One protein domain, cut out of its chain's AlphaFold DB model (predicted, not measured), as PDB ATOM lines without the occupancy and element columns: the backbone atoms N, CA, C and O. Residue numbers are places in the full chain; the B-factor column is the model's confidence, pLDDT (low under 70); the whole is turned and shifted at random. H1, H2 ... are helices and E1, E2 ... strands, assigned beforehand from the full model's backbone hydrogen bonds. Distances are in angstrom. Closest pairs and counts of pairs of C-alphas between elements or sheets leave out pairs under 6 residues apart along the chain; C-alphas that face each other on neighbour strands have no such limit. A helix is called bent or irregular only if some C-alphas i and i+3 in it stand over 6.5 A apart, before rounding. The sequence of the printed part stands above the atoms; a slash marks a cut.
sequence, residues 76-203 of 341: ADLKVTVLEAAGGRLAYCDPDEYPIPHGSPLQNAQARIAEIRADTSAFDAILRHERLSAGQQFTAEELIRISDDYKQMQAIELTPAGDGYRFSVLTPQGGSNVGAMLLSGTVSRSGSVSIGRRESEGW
ATOM      1  N   ALA A  76     182.597 202.789 203.236       97.69
ATOM      2  CA  ALA A  76     181.177 202.557 203.468       97.69
ATOM      3  C   ALA A  76     180.849 202.479 204.966       97.69
ATOM      4  O   ALA A  76     179.914 203.127 205.424       97.69
ATOM      5  N   ASP A  77     181.670 201.772 205.742       97.94
ATOM      6  CA  ASP A  77     181.520 201.701 207.197       97.94
ATOM      7  C   ASP A  77     181.655 203.064 207.858       97.94
ATOM      8  O   ASP A  77     180.838 203.429 208.697       97.94
ATOM      9  N   LEU A  78     182.647 203.849 207.435       98.31
ATOM     10  CA  LEU A  78     182.838 205.198 207.957       98.31
ATOM     11  C   LEU A  78     181.635 206.099 207.646       98.31
ATOM     12  O   LEU A  78     181.239 206.893 208.497       98.31
ATOM     13  N   LYS A  79     181.023 205.963 206.462       98.38
ATOM     14  CA  LYS A  79     179.790 206.684 206.103       98.38
ATOM     15  C   LYS A  79     178.611 206.281 206.990       98.38
ATOM     16  O   LYS A  79     177.928 207.169 207.489       98.38
ATOM     17  N   VAL A  80     178.410 204.985 207.245       98.12
ATOM     18  CA  VAL A  80     177.395 204.496 208.201       98.12
ATOM     19  C   VAL A  80     177.633 205.087 209.590       98.12
ATOM     20  O   VAL A  80     176.712 205.611 210.207       98.12
ATOM     21  N   THR A  81     178.874 205.075 210.081       97.94
ATOM     22  CA  THR A  81     179.179 205.629 211.408       97.94
ATOM     23  C   THR A  81     178.912 207.136 211.483       97.94
ATOM     24  O   THR A  81     178.427 207.638 212.498       97.94
ATOM     25  N   VAL A  82     179.201 207.882 210.412       98.38
ATOM     26  CA  VAL A  82     178.849 209.306 210.325       98.38
ATOM     27  C   VAL A  82     177.330 209.499 210.320       98.38
ATOM     28  O   VAL A  82     176.848 210.382 211.029       98.38
ATOM     29  N   LEU A  83     176.578 208.672 209.586       97.88
ATOM     30  CA  LEU A  83     175.111 208.699 209.571       97.88
ATOM     31  C   LEU A  83     174.530 208.474 210.976       97.88
ATOM     32  O   LEU A  83     173.697 209.259 211.432       97.88
ATOM     33  N   GLU A  84     175.017 207.463 211.697       96.94
ATOM     34  CA  GLU A  84     174.632 207.190 213.086       96.94
ATOM     35  C   GLU A  84     174.931 208.379 214.009       96.94
ATOM     36  O   GLU A  84     174.063 208.829 214.757       96.94
ATOM     37  N   ALA A  85     176.145 208.934 213.929       96.69
ATOM     38  CA  ALA A  85     176.560 210.076 214.743       96.69
ATOM     39  C   ALA A  85     175.764 211.356 214.431       96.69
ATOM     40  O   ALA A  85     175.605 212.217 215.301       96.69
ATOM     41  N   ALA A  86     175.248 211.476 213.206       94.75
ATOM     42  CA  ALA A  86     174.343 212.535 212.777       94.75
ATOM     43  C   ALA A  86     172.884 212.310 213.233       94.75
ATOM     44  O   ALA A  86     172.049 213.196 213.068       94.75
ATOM     45  N   GLY A  87     172.569 211.164 213.849       92.69
ATOM     46  CA  GLY A  87     171.235 210.835 214.357       92.69
ATOM     47  C   GLY A  87     170.391 209.968 213.419       92.69
ATOM     48  O   GLY A  87     169.177 209.906 213.597       92.69
ATOM     49  N   GLY A  88     171.003 209.318 212.424       92.31
ATOM     50  CA  GLY A  88     170.355 208.336 211.542       92.31
ATOM     51  C   GLY A  88     169.467 208.923 210.441       92.31
ATOM     52  O   GLY A  88     168.937 208.175 209.624       92.31
ATOM     53  N   ARG A  89     169.299 210.253 210.399       92.75
ATOM     54  CA  ARG A  89     168.523 210.933 209.357       92.75
ATOM     55  C   ARG A  89     169.195 212.213 208.879       92.75
ATOM     56  O   ARG A  89     169.342 213.168 209.644       92.75
ATOM     57  N   LEU A  90     169.533 212.259 207.598       93.50
ATOM     58  CA  LEU A  90     170.058 213.444 206.933       93.50
ATOM     59  C   LEU A  90     168.927 214.295 206.347       93.50
ATOM     60  O   LEU A  90     167.866 213.801 205.969       93.50
ATOM     61  N   ALA A  91     169.165 215.600 206.275       90.94
ATOM     62  CA  ALA A  91     168.434 216.502 205.405       90.94
ATOM     63  C   ALA A  91     169.225 216.553 204.099       90.94
ATOM     64  O   ALA A  91     170.306 217.134 204.043       90.94
ATOM     65  N   TYR A  92     168.716 215.890 203.068       88.06
ATOM     66  CA  TYR A  92     169.373 215.751 201.772       88.06
ATOM     67  C   TYR A  92     168.320 215.701 200.662       88.06
ATOM     68  O   TYR A  92     167.121 215.615 200.933       88.06
ATOM     69  N   CYS A  93     168.772 215.768 199.415       82.69
ATOM     70  CA  CYS A  93     167.913 215.611 198.248       82.69
ATOM     71  C   CYS A  93     167.619 214.121 198.041       82.69
ATOM     72  O   CYS A  93     168.290 213.477 197.235       82.69
ATOM     73  N   ASP A  94     166.679 213.569 198.816       87.25
ATOM     74  CA  ASP A  94     166.281 212.165 198.688       87.25
ATOM     75  C   ASP A  94     165.768 211.913 197.265       87.25
ATOM     76  O   ASP A  94     164.780 212.539 196.879       87.25
ATOM     77  N   PRO A  95     166.413 211.040 196.469       80.50
ATOM     78  CA  PRO A  95     166.012 210.809 195.090       80.50
ATOM     79  C   PRO A  95     164.583 210.275 194.958       80.50
ATOM     80  O   PRO A  95     164.010 210.466 193.899       80.50
ATOM     81  N   ASP A  96     163.997 209.656 195.988       86.12
ATOM     82  CA  ASP A  96     162.638 209.104 195.933       86.12
ATOM     83  C   ASP A  96     161.553 210.143 196.300       86.12
ATOM     84  O   ASP A  96     160.397 209.992 195.907       86.12
ATOM     85  N   GLU A  97     161.905 211.190 197.060       81.38
ATOM     86  CA  GLU A  97     160.977 212.249 197.504       81.38
ATOM     87  C   GLU A  97     161.177 213.579 196.763       81.38
ATOM     88  O   GLU A  97     160.244 214.373 196.635       81.38
ATOM     89  N   TYR A  98     162.394 213.850 196.294       72.56
ATOM     90  CA  TYR A  98     162.795 215.121 195.706       72.56
ATOM     91  C   TYR A  98     163.121 214.976 194.210       72.56
ATOM     92  O   TYR A  98     163.832 214.049 193.824       72.56
ATOM     93  N   PRO A  99     162.720 215.932 193.345       61.84
ATOM     94  CA  PRO A  99     161.915 217.134 193.621       61.84
ATOM     95  C   PRO A  99     160.424 216.868 193.816       61.84
ATOM     96  O   PRO A  99     159.725 217.712 194.371       61.84
ATOM     97  N   ILE A 100     159.948 215.725 193.330       67.69
ATOM     98  CA  ILE A 100     158.570 215.272 193.481       67.69
ATOM     99  C   ILE A 100     158.620 213.800 193.870       67.69
ATOM    100  O   ILE A 100     159.340 213.038 193.208       67.69
ATOM    101  N   PRO A 101     157.855 213.393 194.898       78.62
ATOM    102  CA  PRO A 101     157.755 211.997 195.269       78.62
ATOM    103  C   PRO A 101     157.234 211.149 194.114       78.62
ATOM    104  O   PRO A 101     156.260 211.512 193.454       78.62
ATOM    105  N   HIS A 102     157.849 209.992 193.901       78.31
ATOM    106  CA  HIS A 102     157.404 209.037 192.892       78.31
ATOM    107  C   HIS A 102     157.483 207.610 193.417       78.31
ATOM    108  O   HIS A 102     158.336 207.273 194.236       78.31
ATOM    109  N   GLY A 103     156.584 206.756 192.923       84.81
ATOM    110  CA  GLY A 103     156.469 205.379 193.394       84.81
ATOM    111  C   GLY A 103     156.101 205.274 194.881       84.81
ATOM    112  O   GLY A 103     155.894 206.257 195.587       84.81
ATOM    113  N   SER A 104     155.979 204.040 195.362       92.94
ATOM    114  CA  SER A 104     155.950 203.754 196.802       92.94
ATOM    115  C   SER A 104     157.360 203.421 197.305       92.94
ATOM    116  O   SER A 104     158.157 202.888 196.528       92.94
ATOM    117  N   PRO A 105     157.664 203.616 198.605       94.56
ATOM    118  CA  PRO A 105     158.975 203.276 199.164       94.56
ATOM    119  C   PRO A 105     159.425 201.845 198.840       94.56
ATOM    120  O   PRO A 105     160.574 201.613 198.472       94.56
ATOM    121  N   LEU A 106     158.500 200.878 198.896       96.38
ATOM    122  CA  LEU A 106     158.805 199.488 198.560       96.38
ATOM    123  C   LEU A 106     159.139 199.303 197.075       96.38
ATOM    124  O   LEU A 106     160.072 198.572 196.758       96.38
ATOM    125  N   GLN A 107     158.394 199.939 196.168       94.19
ATOM    126  CA  GLN A 107     158.668 199.847 194.729       94.19
ATOM    127  C   GLN A 107     160.045 200.426 194.396       94.19
ATOM    128  O   GLN A 107     160.811 199.788 193.673       94.19
ATOM    129  N   ASN A 108     160.390 201.577 194.979       92.31
ATOM    130  CA  ASN A 108     161.686 202.218 194.763       92.31
ATOM    131  C   ASN A 108     162.826 201.353 195.329       92.31
ATOM    132  O   ASN A 108     163.815 201.093 194.642       92.31
ATOM    133  N   ALA A 109     162.649 200.796 196.533       95.69
ATOM    134  CA  ALA A 109     163.604 199.864 197.129       95.69
ATOM    135  C   ALA A 109     163.799 198.594 196.278       95.69
ATOM    136  O   ALA A 109     164.926 198.151 196.056       95.69
ATOM    137  N   GLN A 110     162.712 198.016 195.752       95.44
ATOM    138  CA  GLN A 110     162.762 196.845 194.870       95.44
ATOM    139  C   GLN A 110     163.471 197.139 193.545       95.44
ATOM    140  O   GLN A 110     164.225 196.294 193.066       95.44
ATOM    141  N   ALA A 111     163.260 198.323 192.968       90.50
ATOM    142  CA  ALA A 111     163.941 198.738 191.747       90.50
ATOM    143  C   ALA A 111     165.454 198.918 191.968       90.50
ATOM    144  O   ALA A 111     166.252 198.550 191.106       90.50
ATOM    145  N   ARG A 112     165.858 199.424 193.142       92.88
ATOM    146  CA  ARG A 112     167.256 199.767 193.448       92.88
ATOM    147  C   ARG A 112     168.085 198.621 194.024       92.88
ATOM    148  O   ARG A 112     169.305 198.630 193.887       92.88
ATOM    149  N   ILE A 113     167.472 197.603 194.635       93.94
ATOM    150  CA  ILE A 113     168.206 196.575 195.401       93.94
ATOM    151  C   ILE A 113     169.291 195.838 194.597       93.94
ATOM    152  O   ILE A 113     170.291 195.409 195.171       93.94
ATOM    153  N   ALA A 114     169.127 195.691 193.279       93.62
ATOM    154  CA  ALA A 114     170.145 195.084 192.423       93.62
ATOM    155  C   ALA A 114     171.417 195.947 192.326       93.62
ATOM    156  O   ALA A 114     172.519 195.407 192.375       93.62
ATOM    157  N   GLU A 115     171.265 197.272 192.243       91.19
ATOM    158  CA  GLU A 115     172.378 198.227 192.282       91.19
ATOM    159  C   GLU A 115     173.055 198.212 193.655       91.19
ATOM    160  O   GLU A 115     174.275 198.093 193.727       91.19
ATOM    161  N   ILE A 116     172.267 198.234 194.737       95.06
ATOM    162  CA  ILE A 116     172.798 198.192 196.108       95.06
ATOM    163  C   ILE A 116     173.654 196.936 196.301       95.06
ATOM    164  O   ILE A 116     174.782 197.026 196.765       95.06
ATOM    165  N   ARG A 117     173.161 195.762 195.886       95.19
ATOM    166  CA  ARG A 117     173.910 194.495 195.977       95.19
ATOM    167  C   ARG A 117     175.189 194.484 195.135       95.19
ATOM    168  O   ARG A 117     176.103 193.727 195.456       95.19
ATOM    169  N   ALA A 118     175.244 195.263 194.055       95.12
ATOM    170  CA  ALA A 118     176.438 195.382 193.224       95.12
ATOM    171  C   ALA A 118     177.530 196.235 193.897       95.12
ATOM    172  O   ALA A 118     178.713 195.979 193.675       95.12
ATOM    173  N   ASP A 119     177.156 197.189 194.756       95.38
ATOM    174  CA  ASP A 119     178.077 197.865 195.675       95.38
ATOM    175  C   ASP A 119     178.264 197.022 196.944       95.38
ATOM    176  O   ASP A 119     177.684 197.275 198.001       95.38
ATOM    177  N   THR A 120     179.092 195.980 196.837       95.81
ATOM    178  CA  THR A 120     179.302 195.019 197.929       95.81
ATOM    179  C   THR A 120     179.795 195.685 199.215       95.81
ATOM    180  O   THR A 120     179.410 195.267 200.301       95.81
ATOM    181  N   SER A 121     180.612 196.743 199.114       96.38
ATOM    182  CA  SER A 121     181.124 197.445 200.295       96.38
ATOM    183  C   SER A 121     180.015 198.204 201.020       96.38
ATOM    184  O   SER A 121     179.964 198.147 202.248       96.38
ATOM    185  N   ALA A 122     179.154 198.920 200.289       96.56
ATOM    186  CA  ALA A 122     178.015 199.613 200.882       96.56
ATOM    187  C   ALA A 122     176.987 198.623 201.429       96.56
ATOM    188  O   ALA A 122     176.552 198.765 202.569       96.56
ATOM    189  N   PHE A 123     176.653 197.588 200.658       97.44
ATOM    190  CA  PHE A 123     175.684 196.581 201.068       97.44
ATOM    191  C   PHE A 123     176.113 195.865 202.353       97.44
ATOM    192  O   PHE A 123     175.328 195.795 203.294       97.44
ATOM    193  N   ASP A 124     177.367 195.417 202.459       97.25
ATOM    194  CA  ASP A 124     177.864 194.758 203.672       97.25
ATOM    195  C   ASP A 124     177.879 195.692 204.894       97.25
ATOM    196  O   ASP A 124     177.624 195.245 206.016       97.25
ATOM    197  N   ALA A 125     178.176 196.983 204.699       98.06
ATOM    198  CA  ALA A 125     178.130 197.986 205.764       98.06
ATOM    199  C   ALA A 125     176.699 198.205 206.275       98.06
ATOM    200  O   ALA A 125     176.468 198.165 207.485       98.06
ATOM    201  N   ILE A 126     175.738 198.344 205.358       98.12
ATOM    202  CA  ILE A 126     174.314 198.514 205.672       98.12
ATOM    203  C   ILE A 126     173.767 197.275 206.375       98.12
ATOM    204  O   ILE A 126     173.119 197.389 207.407       98.12
ATOM    205  N   LEU A 127     174.071 196.067 205.890       98.06
ATOM    206  CA  LEU A 127     173.609 194.847 206.553       98.06
ATOM    207  C   LEU A 127     174.141 194.735 207.986       98.06
ATOM    208  O   LEU A 127     173.409 194.310 208.876       98.06
ATOM    209  N   ARG A 128     175.390 195.143 208.240       96.88
ATOM    210  CA  ARG A 128     175.939 195.172 209.603       96.88
ATOM    211  C   ARG A 128     175.272 196.232 210.481       96.88
ATOM    212  O   ARG A 128     174.988 195.925 211.638       96.88
ATOM    213  N   HIS A 129     174.996 197.417 209.939       96.88
ATOM    214  CA  HIS A 129     174.243 198.479 210.615       96.88
ATOM    215  C   HIS A 129     172.843 198.007 211.031       96.88
ATOM    216  O   HIS A 129     172.485 198.025 212.211       96.88
ATOM    217  N   GLU A 130     172.113 197.454 210.065       96.69
ATOM    218  CA  GLU A 130     170.738 196.977 210.197       96.69
ATOM    219  C   GLU A 130     170.625 195.634 210.939       96.69
ATOM    220  O   GLU A 130     169.525 195.171 211.249       96.69
ATOM    221  N   ARG A 131     171.763 195.001 211.259       96.56
ATOM    222  CA  ARG A 131     171.861 193.683 211.917       96.56
ATOM    223  C   ARG A 131     171.193 192.569 211.103       96.56
ATOM    224  O   ARG A 131     170.563 191.663 211.650       96.56
ATOM    225  N   LEU A 132     171.364 192.634 209.790       96.69
ATOM    226  CA  LEU A 132     170.829 191.720 208.790       96.69
ATOM    227  C   LEU A 132     171.921 190.789 208.239       96.69
ATOM    228  O   LEU A 132     173.117 191.055 208.345       96.69
ATOM    229  N   SER A 133     171.508 189.675 207.631       93.44
ATOM    230  CA  SER A 133     172.418 188.681 207.035       93.44
ATOM    231  C   SER A 133     172.319 188.666 205.507       93.44
ATOM    232  O   SER A 133     171.221 188.619 204.963       93.44
ATOM    233  N   ALA A 134     173.450 188.616 204.791       83.12
ATOM    234  CA  ALA A 134     173.496 188.731 203.321       83.12
ATOM    235  C   ALA A 134     172.736 187.633 202.543       83.12
ATOM    236  O   ALA A 134     172.367 187.833 201.386       83.12
ATOM    237  N   GLY A 135     172.492 186.479 203.175       81.19
ATOM    238  CA  GLY A 135     171.806 185.329 202.577       81.19
ATOM    239  C   GLY A 135     170.322 185.192 202.926       81.19
ATOM    240  O   GLY A 135     169.701 184.225 202.485       81.19
ATOM    241  N   GLN A 136     169.751 186.097 203.725       89.12
ATOM    242  CA  GLN A 136     168.338 186.008 204.093       89.12
ATOM    243  C   GLN A 136     167.423 186.615 203.022       89.12
ATOM    244  O   GLN A 136     167.845 187.423 202.192       89.12
ATOM    245  N   GLN A 137     166.148 186.228 203.051       93.06
ATOM    246  CA  GLN A 137     165.107 186.978 202.355       93.06
ATOM    247  C   GLN A 137     164.746 188.195 203.204       93.06
ATOM    248  O   GLN A 137     164.490 188.040 204.395       93.06
ATOM    249  N   PHE A 138     164.737 189.376 202.592       96.62
ATOM    250  CA  PHE A 138     164.386 190.612 203.285       96.62
ATOM    251  C   PHE A 138     162.877 190.844 203.254       96.62
ATOM    252  O   PHE A 138     162.240 190.639 202.214       96.62
ATOM    253  N   THR A 139     162.311 191.301 204.370       97.56
ATOM    254  CA  THR A 139     160.931 191.806 204.391       97.56
ATOM    255  C   THR A 139     160.816 193.108 203.597       97.56
ATOM    256  O   THR A 139     161.815 193.724 203.216       97.56
ATOM    257  N   ALA A 140     159.584 193.557 203.345       97.62
ATOM    258  CA  ALA A 140     159.344 194.843 202.696       97.62
ATOM    259  C   ALA A 140     159.984 196.004 203.478       97.62
ATOM    260  O   ALA A 140     160.635 196.862 202.893       97.62
ATOM    261  N   GLU A 141     159.849 195.999 204.804       97.81
ATOM    262  CA  GLU A 141     160.401 197.021 205.692       97.81
ATOM    263  C   GLU A 141     161.931 196.982 205.727       97.81
ATOM    264  O   GLU A 141     162.565 198.030 205.778       97.81
ATOM    265  N   GLU A 142     162.536 195.793 205.690       98.12
ATOM    266  CA  GLU A 142     163.994 195.642 205.610       98.12
ATOM    267  C   GLU A 142     164.545 196.151 204.278       98.12
ATOM    268  O   GLU A 142     165.555 196.848 204.270       98.12
ATOM    269  N   LEU A 143     163.875 195.867 203.155       97.62
ATOM    270  CA  LEU A 143     164.264 196.412 201.852       97.62
ATOM    271  C   LEU A 143     164.209 197.940 201.833       97.62
ATOM    272  O   LEU A 143     165.115 198.568 201.288       97.62
ATOM    273  N   ILE A 144     163.169 198.526 202.432       97.94
ATOM    274  CA  ILE A 144     163.033 199.981 202.542       97.94
ATOM    275  C   ILE A 144     164.190 200.556 203.365       97.94
ATOM    276  O   ILE A 144     164.871 201.443 202.866       97.94
ATOM    277  N   ARG A 145     164.488 200.005 204.552       97.50
ATOM    278  CA  ARG A 145     165.608 200.490 205.385       97.50
ATOM    279  C   ARG A 145     166.959 200.365 204.685       97.50
ATOM    280  O   ARG A 145     167.698 201.339 204.628       97.50
ATOM    281  N   ILE A 146     167.231 199.221 204.049       97.62
ATOM    282  CA  ILE A 146     168.452 199.029 203.248       97.62
ATOM    283  C   ILE A 146     168.566 200.105 202.157       97.62
ATOM    284  O   ILE A 146     169.645 200.651 201.928       97.62
ATOM    285  N   SER A 147     167.462 200.395 201.465       96.75
ATOM    286  CA  SER A 147     167.423 201.418 200.417       96.75
ATOM    287  C   SER A 147     167.617 202.828 200.980       96.75
ATOM    288  O   SER A 147     168.369 203.612 200.402       96.75
ATOM    289  N   ASP A 148     166.984 203.152 202.107       96.50
ATOM    290  CA  ASP A 148     167.091 204.461 202.756       96.50
ATOM    291  C   ASP A 148     168.509 204.728 203.272       96.50
ATOM    292  O   ASP A 148     169.071 205.787 202.984       96.50
ATOM    293  N   ASP A 149     169.138 203.763 203.943       97.62
ATOM    294  CA  ASP A 149     170.527 203.894 204.393       97.62
ATOM    295  C   ASP A 149     171.481 204.056 203.219       97.62
ATOM    296  O   ASP A 149     172.357 204.925 203.247       97.62
ATOM    297  N   TYR A 150     171.281 203.279 202.149       96.94
ATOM    298  CA  TYR A 150     172.090 203.405 200.944       96.94
ATOM    299  C   TYR A 150     172.012 204.825 200.382       96.94
ATOM    300  O   TYR A 150     173.055 205.453 200.204       96.94
ATOM    301  N   LYS A 151     170.806 205.375 200.170       94.44
ATOM    302  CA  LYS A 151     170.623 206.750 199.669       94.44
ATOM    303  C   LYS A 151     171.310 207.784 200.568       94.44
ATOM    304  O   LYS A 151     172.043 208.639 200.070       94.44
ATOM    305  N   GLN A 152     171.129 207.684 201.884       95.81
ATOM    306  CA  GLN A 152     171.730 208.619 202.838       95.81
ATOM    307  C   GLN A 152     173.259 208.538 202.850       95.81
ATOM    308  O   GLN A 152     173.931 209.568 202.851       95.81
ATOM    309  N   MET A 153     173.836 207.336 202.787       94.94
ATOM    310  CA  MET A 153     175.288 207.150 202.695       94.94
ATOM    311  C   MET A 153     175.882 207.781 201.432       94.94
ATOM    312  O   MET A 153     177.025 208.258 201.455       94.94
ATOM    313  N   GLN A 154     175.137 207.811 200.322       91.31
ATOM    314  CA  GLN A 154     175.587 208.490 199.106       91.31
ATOM    315  C   GLN A 154     175.657 210.014 199.280       91.31
ATOM    316  O   GLN A 154     176.517 210.641 198.666       91.31
ATOM    317  N   ALA A 155     174.843 210.599 200.165       90.06
ATOM    318  CA  ALA A 155     174.880 212.027 200.492       90.06
ATOM    319  C   ALA A 155     176.041 212.428 201.427       90.06
ATOM    320  O   ALA A 155     176.258 213.615 201.669       90.06
ATOM    321  N   ILE A 156     176.800 211.462 201.957       95.06
ATOM    322  CA  ILE A 156     177.953 211.721 202.828       95.06
ATOM    323  C   ILE A 156     179.229 211.755 201.988       95.06
ATOM    324  O   ILE A 156     179.677 210.729 201.467       95.06
ATOM    325  N   GLU A 157     179.867 212.920 201.916       93.31
ATOM    326  CA  GLU A 157     181.218 213.055 201.376       93.31
ATOM    327  C   GLU A 157     182.261 212.934 202.496       93.31
ATOM    328  O   GLU A 157     182.171 213.594 203.534       93.31
ATOM    329  N   LEU A 158     183.275 212.095 202.269       95.94
ATOM    330  CA  LEU A 158     184.424 211.938 203.156       95.94
ATOM    331  C   LEU A 158     185.682 212.434 202.442       95.94
ATOM    332  O   LEU A 158     186.210 211.762 201.557       95.94
ATOM    333  N   THR A 159     186.196 213.595 202.845       96.44
ATOM    334  CA  THR A 159     187.465 214.114 202.315       96.44
ATOM    335  C   THR A 159     188.613 213.701 203.243       96.44
ATOM    336  O   THR A 159     188.491 213.916 204.449       96.44
ATOM    337  N   PRO A 160     189.742 213.159 202.748       96.81
ATOM    338  CA  PRO A 160     190.883 212.814 203.599       96.81
ATOM    339  C   PRO A 160     191.348 213.990 204.471       96.81
ATOM    340  O   PRO A 160     191.531 215.103 203.975       96.81
ATOM    341  N   ALA A 161     191.549 213.746 205.767       94.19
ATOM    342  CA  ALA A 161     192.031 214.742 206.719       94.19
ATOM    343  C   ALA A 161     192.757 214.065 207.892       94.19
ATOM    344  O   ALA A 161     192.159 213.293 208.638       94.19
ATOM    345  N   GLY A 162     194.047 214.370 208.070       90.81
ATOM    346  CA  GLY A 162     194.856 213.781 209.141       90.81
ATOM    347  C   GLY A 162     194.926 212.252 209.052       90.81
ATOM    348  O   GLY A 162     195.283 211.697 208.014       90.81
ATOM    349  N   ASP A 163     194.580 211.577 210.146       89.31
ATOM    350  CA  ASP A 163     194.514 210.119 210.274       89.31
ATOM    351  C   ASP A 163     193.149 209.524 209.872       89.31
ATOM    352  O   ASP A 163     192.937 208.315 209.992       89.31
ATOM    353  N   GLY A 164     192.240 210.343 209.338       96.31
ATOM    354  CA  GLY A 164     190.895 209.945 208.946       96.31
ATOM    355  C   GLY A 164     190.333 210.800 207.814       96.31
ATOM    356  O   GLY A 164     191.011 211.081 206.822       96.31
ATOM    357  N   TYR A 165     189.072 211.189 207.966       98.44
ATOM    358  CA  TYR A 165     188.325 211.978 206.996       98.44
ATOM    359  C   TYR A 165     187.574 213.097 207.700       98.44
ATOM    360  O   TYR A 165     187.118 212.936 208.828       98.44
ATOM    361  N   ARG A 166     187.408 214.226 207.020       98.12
ATOM    362  CA  ARG A 166     186.447 215.261 207.401       98.12
ATOM    363  C   ARG A 166     185.131 215.038 206.662       98.12
ATOM    364  O   ARG A 166     185.138 214.548 205.534       98.12
ATOM    365  N   PHE A 167     184.036 215.449 207.285       97.69
ATOM    366  CA  PHE A 167     182.703 215.423 206.694       97.69
ATOM    367  C   PHE A 167     181.921 216.678 207.074       97.69
ATOM    368  O   PHE A 167     182.192 217.310 208.103       97.69
ATOM    369  N   SER A 168     180.918 216.979 206.255       96.25
ATOM    370  CA  SER A 168     179.900 217.993 206.506       96.25
ATOM    371  C   SER A 168     178.561 217.446 206.019       96.25
ATOM    372  O   SER A 168     178.446 217.075 204.856       96.25
ATOM    373  N   VAL A 169     177.569 217.352 206.905       95.62
ATOM    374  CA  VAL A 169     176.236 216.806 206.597       95.62
ATOM    375  C   VAL A 169     175.148 217.690 207.192       95.62
ATOM    376  O   VAL A 169     175.344 218.289 208.249       95.62
ATOM    377  N   LEU A 170     173.998 217.765 206.531       93.81
ATOM    378  CA  LEU A 170     172.814 218.446 207.049       93.81
ATOM    379  C   LEU A 170     171.887 217.425 207.709       93.81
ATOM    380  O   LEU A 170     171.702 216.323 207.198       93.81
ATOM    381  N   THR A 171     171.281 217.796 208.832       93.31
ATOM    382  CA  THR A 171     170.278 216.981 209.536       93.31
ATOM    383  C   THR A 171     169.016 217.802 209.788       93.31
ATOM    384  O   THR A 171     169.147 218.989 210.094       93.31
ATOM    385  N   PRO A 172     167.803 217.231 209.725       89.94
ATOM    386  CA  PRO A 172     166.562 217.972 209.951       89.94
ATOM    387  C   PRO A 172     166.515 218.611 211.344       89.94
ATOM    388  O   PRO A 172     166.840 217.964 212.341       89.94
ATOM    389  N   GLN A 173     166.054 219.858 211.445       83.38
ATOM    390  CA  GLN A 173     165.854 220.527 212.730       83.38
ATOM    391  C   GLN A 173     164.389 220.419 213.178       83.38
ATOM    392  O   GLN A 173     163.457 220.777 212.454       83.38
ATOM    393  N   GLY A 174     164.171 219.918 214.401       68.50
ATOM    394  CA  GLY A 174     162.844 219.883 215.033       68.50
ATOM    395  C   GLY A 174     161.789 219.048 214.294       68.50
ATOM    396  O   GLY A 174     160.603 219.310 214.455       68.50
ATOM    397  N   GLY A 175     162.203 218.086 213.460       59.12
ATOM    398  CA  GLY A 175     161.293 217.255 212.658       59.12
ATOM    399  C   GLY A 175     160.589 217.996 211.512       59.12
ATOM    400  O   GLY A 175     159.673 217.442 210.913       59.12
ATOM    401  N   SER A 176     160.996 219.233 211.208       58.62
ATOM    402  CA  SER A 176     160.449 220.031 210.110       58.62
ATOM    403  C   SER A 176     161.378 220.015 208.893       58.62
ATOM    404  O   SER A 176     162.596 219.959 209.048       58.62
ATOM    405  N   ASN A 177     160.812 220.144 207.690       64.50
ATOM    406  CA  ASN A 177     161.571 220.317 206.440       64.50
ATOM    407  C   ASN A 177     161.927 221.795 206.165       64.50
ATOM    408  O   ASN A 177     162.164 222.181 205.027       64.50
ATOM    409  N   VAL A 178     161.884 222.648 207.196       65.12
ATOM    410  CA  VAL A 178     162.050 224.107 207.059       65.12
ATOM    411  C   VAL A 178     163.444 224.559 207.500       65.12
ATOM    412  O   VAL A 178     163.985 225.505 206.938       65.12
ATOM    413  N   GLY A 179     164.044 223.874 208.476       80.19
ATOM    414  CA  GLY A 179     165.390 224.163 208.969       80.19
ATOM    415  C   GLY A 179     166.243 222.904 209.042       80.19
ATOM    416  O   GLY A 179     165.739 221.817 209.341       80.19
ATOM    417  N   ALA A 180     167.538 223.057 208.790       89.56
ATOM    418  CA  ALA A 180     168.519 221.997 208.939       89.56
ATOM    419  C   ALA A 180     169.664 222.448 209.854       89.56
ATOM    420  O   ALA A 180     169.906 223.630 210.083       89.56
ATOM    421  N   MET A 181     170.368 221.479 210.418       92.81
ATOM    422  CA  MET A 181     171.579 221.694 211.193       92.81
ATOM    423  C   MET A 181     172.752 221.144 210.392       92.81
ATOM    424  O   MET A 181     172.787 219.948 210.105       92.81
ATOM    425  N   LEU A 182     173.710 221.999 210.048       94.25
ATOM    426  CA  LEU A 182     174.978 221.582 209.469       94.25
ATOM    427  C   LEU A 182     175.878 221.039 210.571       94.25
ATOM    428  O   LEU A 182     176.291 221.762 211.479       94.25
ATOM    429  N   LEU A 183     176.204 219.759 210.468       96.50
ATOM    430  CA  LEU A 183     177.167 219.071 211.313       96.50
ATOM    431  C   LEU A 183     178.464 218.922 210.531       96.50
ATOM    432  O   LEU A 183     178.488 218.275 209.488       96.50
ATOM    433  N   SER A 184     179.549 219.500 211.039       97.19
ATOM    434  CA  SER A 184     180.885 219.299 210.471       97.19
ATOM    435  C   SER A 184     181.818 218.680 211.500       97.19
ATOM    436  O   SER A 184     181.822 219.059 212.679       97.19
ATOM    437  N   GLY A 185     182.616 217.717 211.056       97.50
ATOM    438  CA  GLY A 185     183.413 216.894 211.950       97.50
ATOM    439  C   GLY A 185     184.481 216.076 211.246       97.50
ATOM    440  O   GLY A 185     184.803 216.291 210.078       97.50
ATOM    441  N   THR A 186     185.042 215.137 212.000       98.12
ATOM    442  CA  THR A 186     186.013 214.157 211.512       98.12
ATOM    443  C   THR A 186     185.599 212.753 211.916       98.12
ATOM    444  O   THR A 186     184.945 212.570 212.942       98.12
ATOM    445  N   VAL A 187     185.978 211.773 211.109       98.19
ATOM    446  CA  VAL A 187     185.858 210.350 211.407       98.19
ATOM    447  C   VAL A 187     187.225 209.696 211.224       98.19
ATOM    448  O   VAL A 187     187.852 209.844 210.173       98.19
ATOM    449  N   SER A 188     187.725 209.012 212.254       97.38
ATOM    450  CA  SER A 188     188.994 208.278 212.174       97.38
ATOM    451  C   SER A 188     188.865 207.058 211.258       97.38
ATOM    452  O   SER A 188     187.769 206.558 211.015       97.38
ATOM    453  N   ARG A 189     189.991 206.492 210.806       96.44
ATOM    454  CA  ARG A 189     189.993 205.210 210.068       96.44
ATOM    455  C   ARG A 189     189.408 204.030 210.852       96.44
ATOM    456  O   ARG A 189     189.052 203.033 210.239       96.44
ATOM    457  N   SER A 190     189.320 204.131 212.177       95.75
ATOM    458  CA  SER A 190     188.697 203.127 213.047       95.75
ATOM    459  C   SER A 190     187.213 203.396 213.332       95.75
ATOM    460  O   SER A 190     186.600 202.628 214.065       95.75
ATOM    461  N   GLY A 191     186.627 204.468 212.781       95.88
ATOM    462  CA  GLY A 191     185.216 204.814 212.988       95.88
ATOM    463  C   GLY A 191     184.942 205.688 214.215       95.88
ATOM    464  O   GLY A 191     183.804 205.812 214.645       95.88
ATOM    465  N   SER A 192     185.939 206.333 214.816       96.25
ATOM    466  CA  SER A 192     185.659 207.307 215.879       96.25
ATOM    467  C   SER A 192     185.217 208.635 215.261       96.25
ATOM    468  O   SER A 192     186.005 209.275 214.565       96.25
ATOM    469  N   VAL A 193     183.966 209.046 215.498       97.75
ATOM    470  CA  VAL A 193     183.396 210.303 214.979       97.75
ATOM    471  C   VAL A 193     183.481 211.418 216.021       97.75
ATOM    472  O   VAL A 193     183.059 211.256 217.164       97.75
ATOM    473  N   SER A 194     183.964 212.590 215.605       97.25
ATOM    474  CA  SER A 194     183.980 213.819 216.401       97.25
ATOM    475  C   SER A 194     183.299 214.956 215.643       97.25
ATOM    476  O   SER A 194     183.759 215.363 214.573       97.25
ATOM    477  N   ILE A 195     182.206 215.487 216.200       97.12
ATOM    478  CA  ILE A 195     181.480 216.640 215.648       97.12
ATOM    479  C   ILE A 195     182.056 217.916 216.261       97.12
ATOM    480  O   ILE A 195     181.835 218.199 217.441       97.12
ATOM    481  N   GLY A 196     182.778 218.689 215.451       93.00
ATOM    482  CA  GLY A 196     183.443 219.916 215.885       93.00
ATOM    483  C   GLY A 196     182.577 221.169 215.765       93.00
ATOM    484  O   GLY A 196     182.761 222.115 216.529       93.00
ATOM    485  N   ARG A 197     181.623 221.191 214.827       95.19
ATOM    486  CA  ARG A 197     180.796 222.369 214.535       95.19
ATOM    487  C   ARG A 197     179.344 221.974 214.273       95.19
ATOM    488  O   ARG A 197     179.081 220.941 213.658       95.19
ATOM    489  N   ARG A 198     178.430 222.816 214.764       95.75
ATOM    490  CA  ARG A 198     176.979 222.737 214.568       95.75
ATOM    491  C   ARG A 198     176.464 224.127 214.226       95.75
ATOM    492  O   ARG A 198     176.647 225.035 215.035       95.75
ATOM    493  N   GLU A 199     175.867 224.291 213.056       93.06
ATOM    494  CA  GLU A 199     175.366 225.582 212.577       93.06
ATOM    495  C   GLU A 199     173.944 225.428 212.048       93.06
ATOM    496  O   GLU A 199     173.624 224.443 211.388       93.06
ATOM    497  N   SER A 200     173.074 226.382 212.384       90.94
ATOM    498  CA  SER A 200     171.725 226.416 211.825       90.94
ATOM    499  C   SER A 200     171.825 226.855 210.372       90.94
ATOM    500  O   SER A 200     172.336 227.937 210.101       90.94
ATOM    501  N   GLU A 201     171.307 226.034 209.471       85.62
ATOM    502  CA  GLU A 201     171.298 226.265 208.031       85.62
ATOM    503  C   GLU A 201     169.878 226.113 207.474       85.62
ATOM    504  O   GLU A 201     168.965 225.582 208.122       85.62
ATOM    505  N   GLY A 202     169.682 226.590 206.248       79.31
ATOM    506  CA  GLY A 202     168.484 226.265 205.480       79.31
ATOM    507  C   GLY A 202     168.424 224.775 205.141       79.31
ATOM    508  O   GLY A 202     169.446 224.084 205.113       79.31
ATOM    509  N   TRP A 203     167.221 224.270 204.860       79.12
ATOM    510  CA  TRP A 203     167.077 222.964 204.212       79.12
ATOM    511  C   TRP A 203     167.921 222.933 202.924       79.12
ATOM    512  O   TRP A 203     167.987 223.966 202.250       79.12
TER     513      TRP A 203
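What this domain is: This is residues 76 to 203 of the 341 residues of an uncharacterized protein of Actinobacteria bacterium (UniProt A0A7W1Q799). A strongly twisted wall of long strands, E2, E3 and E4, with short E1 at one edge, has H1 packed slantwise over one face. Beyond H1 lies a crossed cluster of H2, H3 and H4; residues 98 to 103 stick out. The printed part has 128 residues in a mixed class, four named helices and then four named strands, with sheet order E1 E2 E3 E4; E2 E3 E4 form a meander, each strand the antiparallel neighbour of the one before. It is compact, with a radius of gyration of the C-alphas of 15.0 A and spans of 40 by 34 by 19 A.

Where its parts are: E1 is residues 159 to 161, E2 164 to 173 (27.4 A), E3 176 to 188 (30.9 A) and E4 193 to 202 (23.8 A), ending at C-alpha 202 (168.484, 226.265, 205.480). E3 bends by 81 degrees at residue 179, E4 by 69 degrees at residue 196. H1, residues 76 to 85, begins at C-alpha 76 (181.177, 202.557, 203.468). H2 is residues 105 to 118 (20.1 A), irregular, with C-alphas 111 and 114 7.2 A apart; H3 is 120 to 130, H4 140 to 154 (21.5 A).

How they stand to each other: In hairpin E2 and E3, N 169 and O 183 are 2.9 A apart, within hydrogen-bond range; in hairpin E3 and E4, N 182 and O 199 are 2.8 A apart. E1 and E2 meet only at a point, C-alphas 160 and 165, 4.3 A. H1 is on the sheet at a height of 9.1 A, over E2 and E3. H1 touches H3 (closest C-alphas Ala 76 and Ala 122, 5.0 A) at a shallow tilt of 32 degrees, the same way. H4 touches H1 with residues 149 to 153 alone (Lys 79 and Met 153, 5.7 A), about perpendicular at 83 degrees. H2 touches H4 (Ala 109 and Ser 147, 5.3 A) at a steep tilt of 61 degrees. Every O i to N i+4 pair is within hydrogen-bond range in H1, H3 and H4, and 8 of 10 in H2.

The domain as a whole: The C-alphas of Gly 103 and Gly 162 are farthest apart, 42.3 A. The printed part has no cut; the link H1 to H2 is long, 19 residues. Mean pLDDT of the printed part is 91.9; residues 99 to 100 and 174 to 178 are under 70.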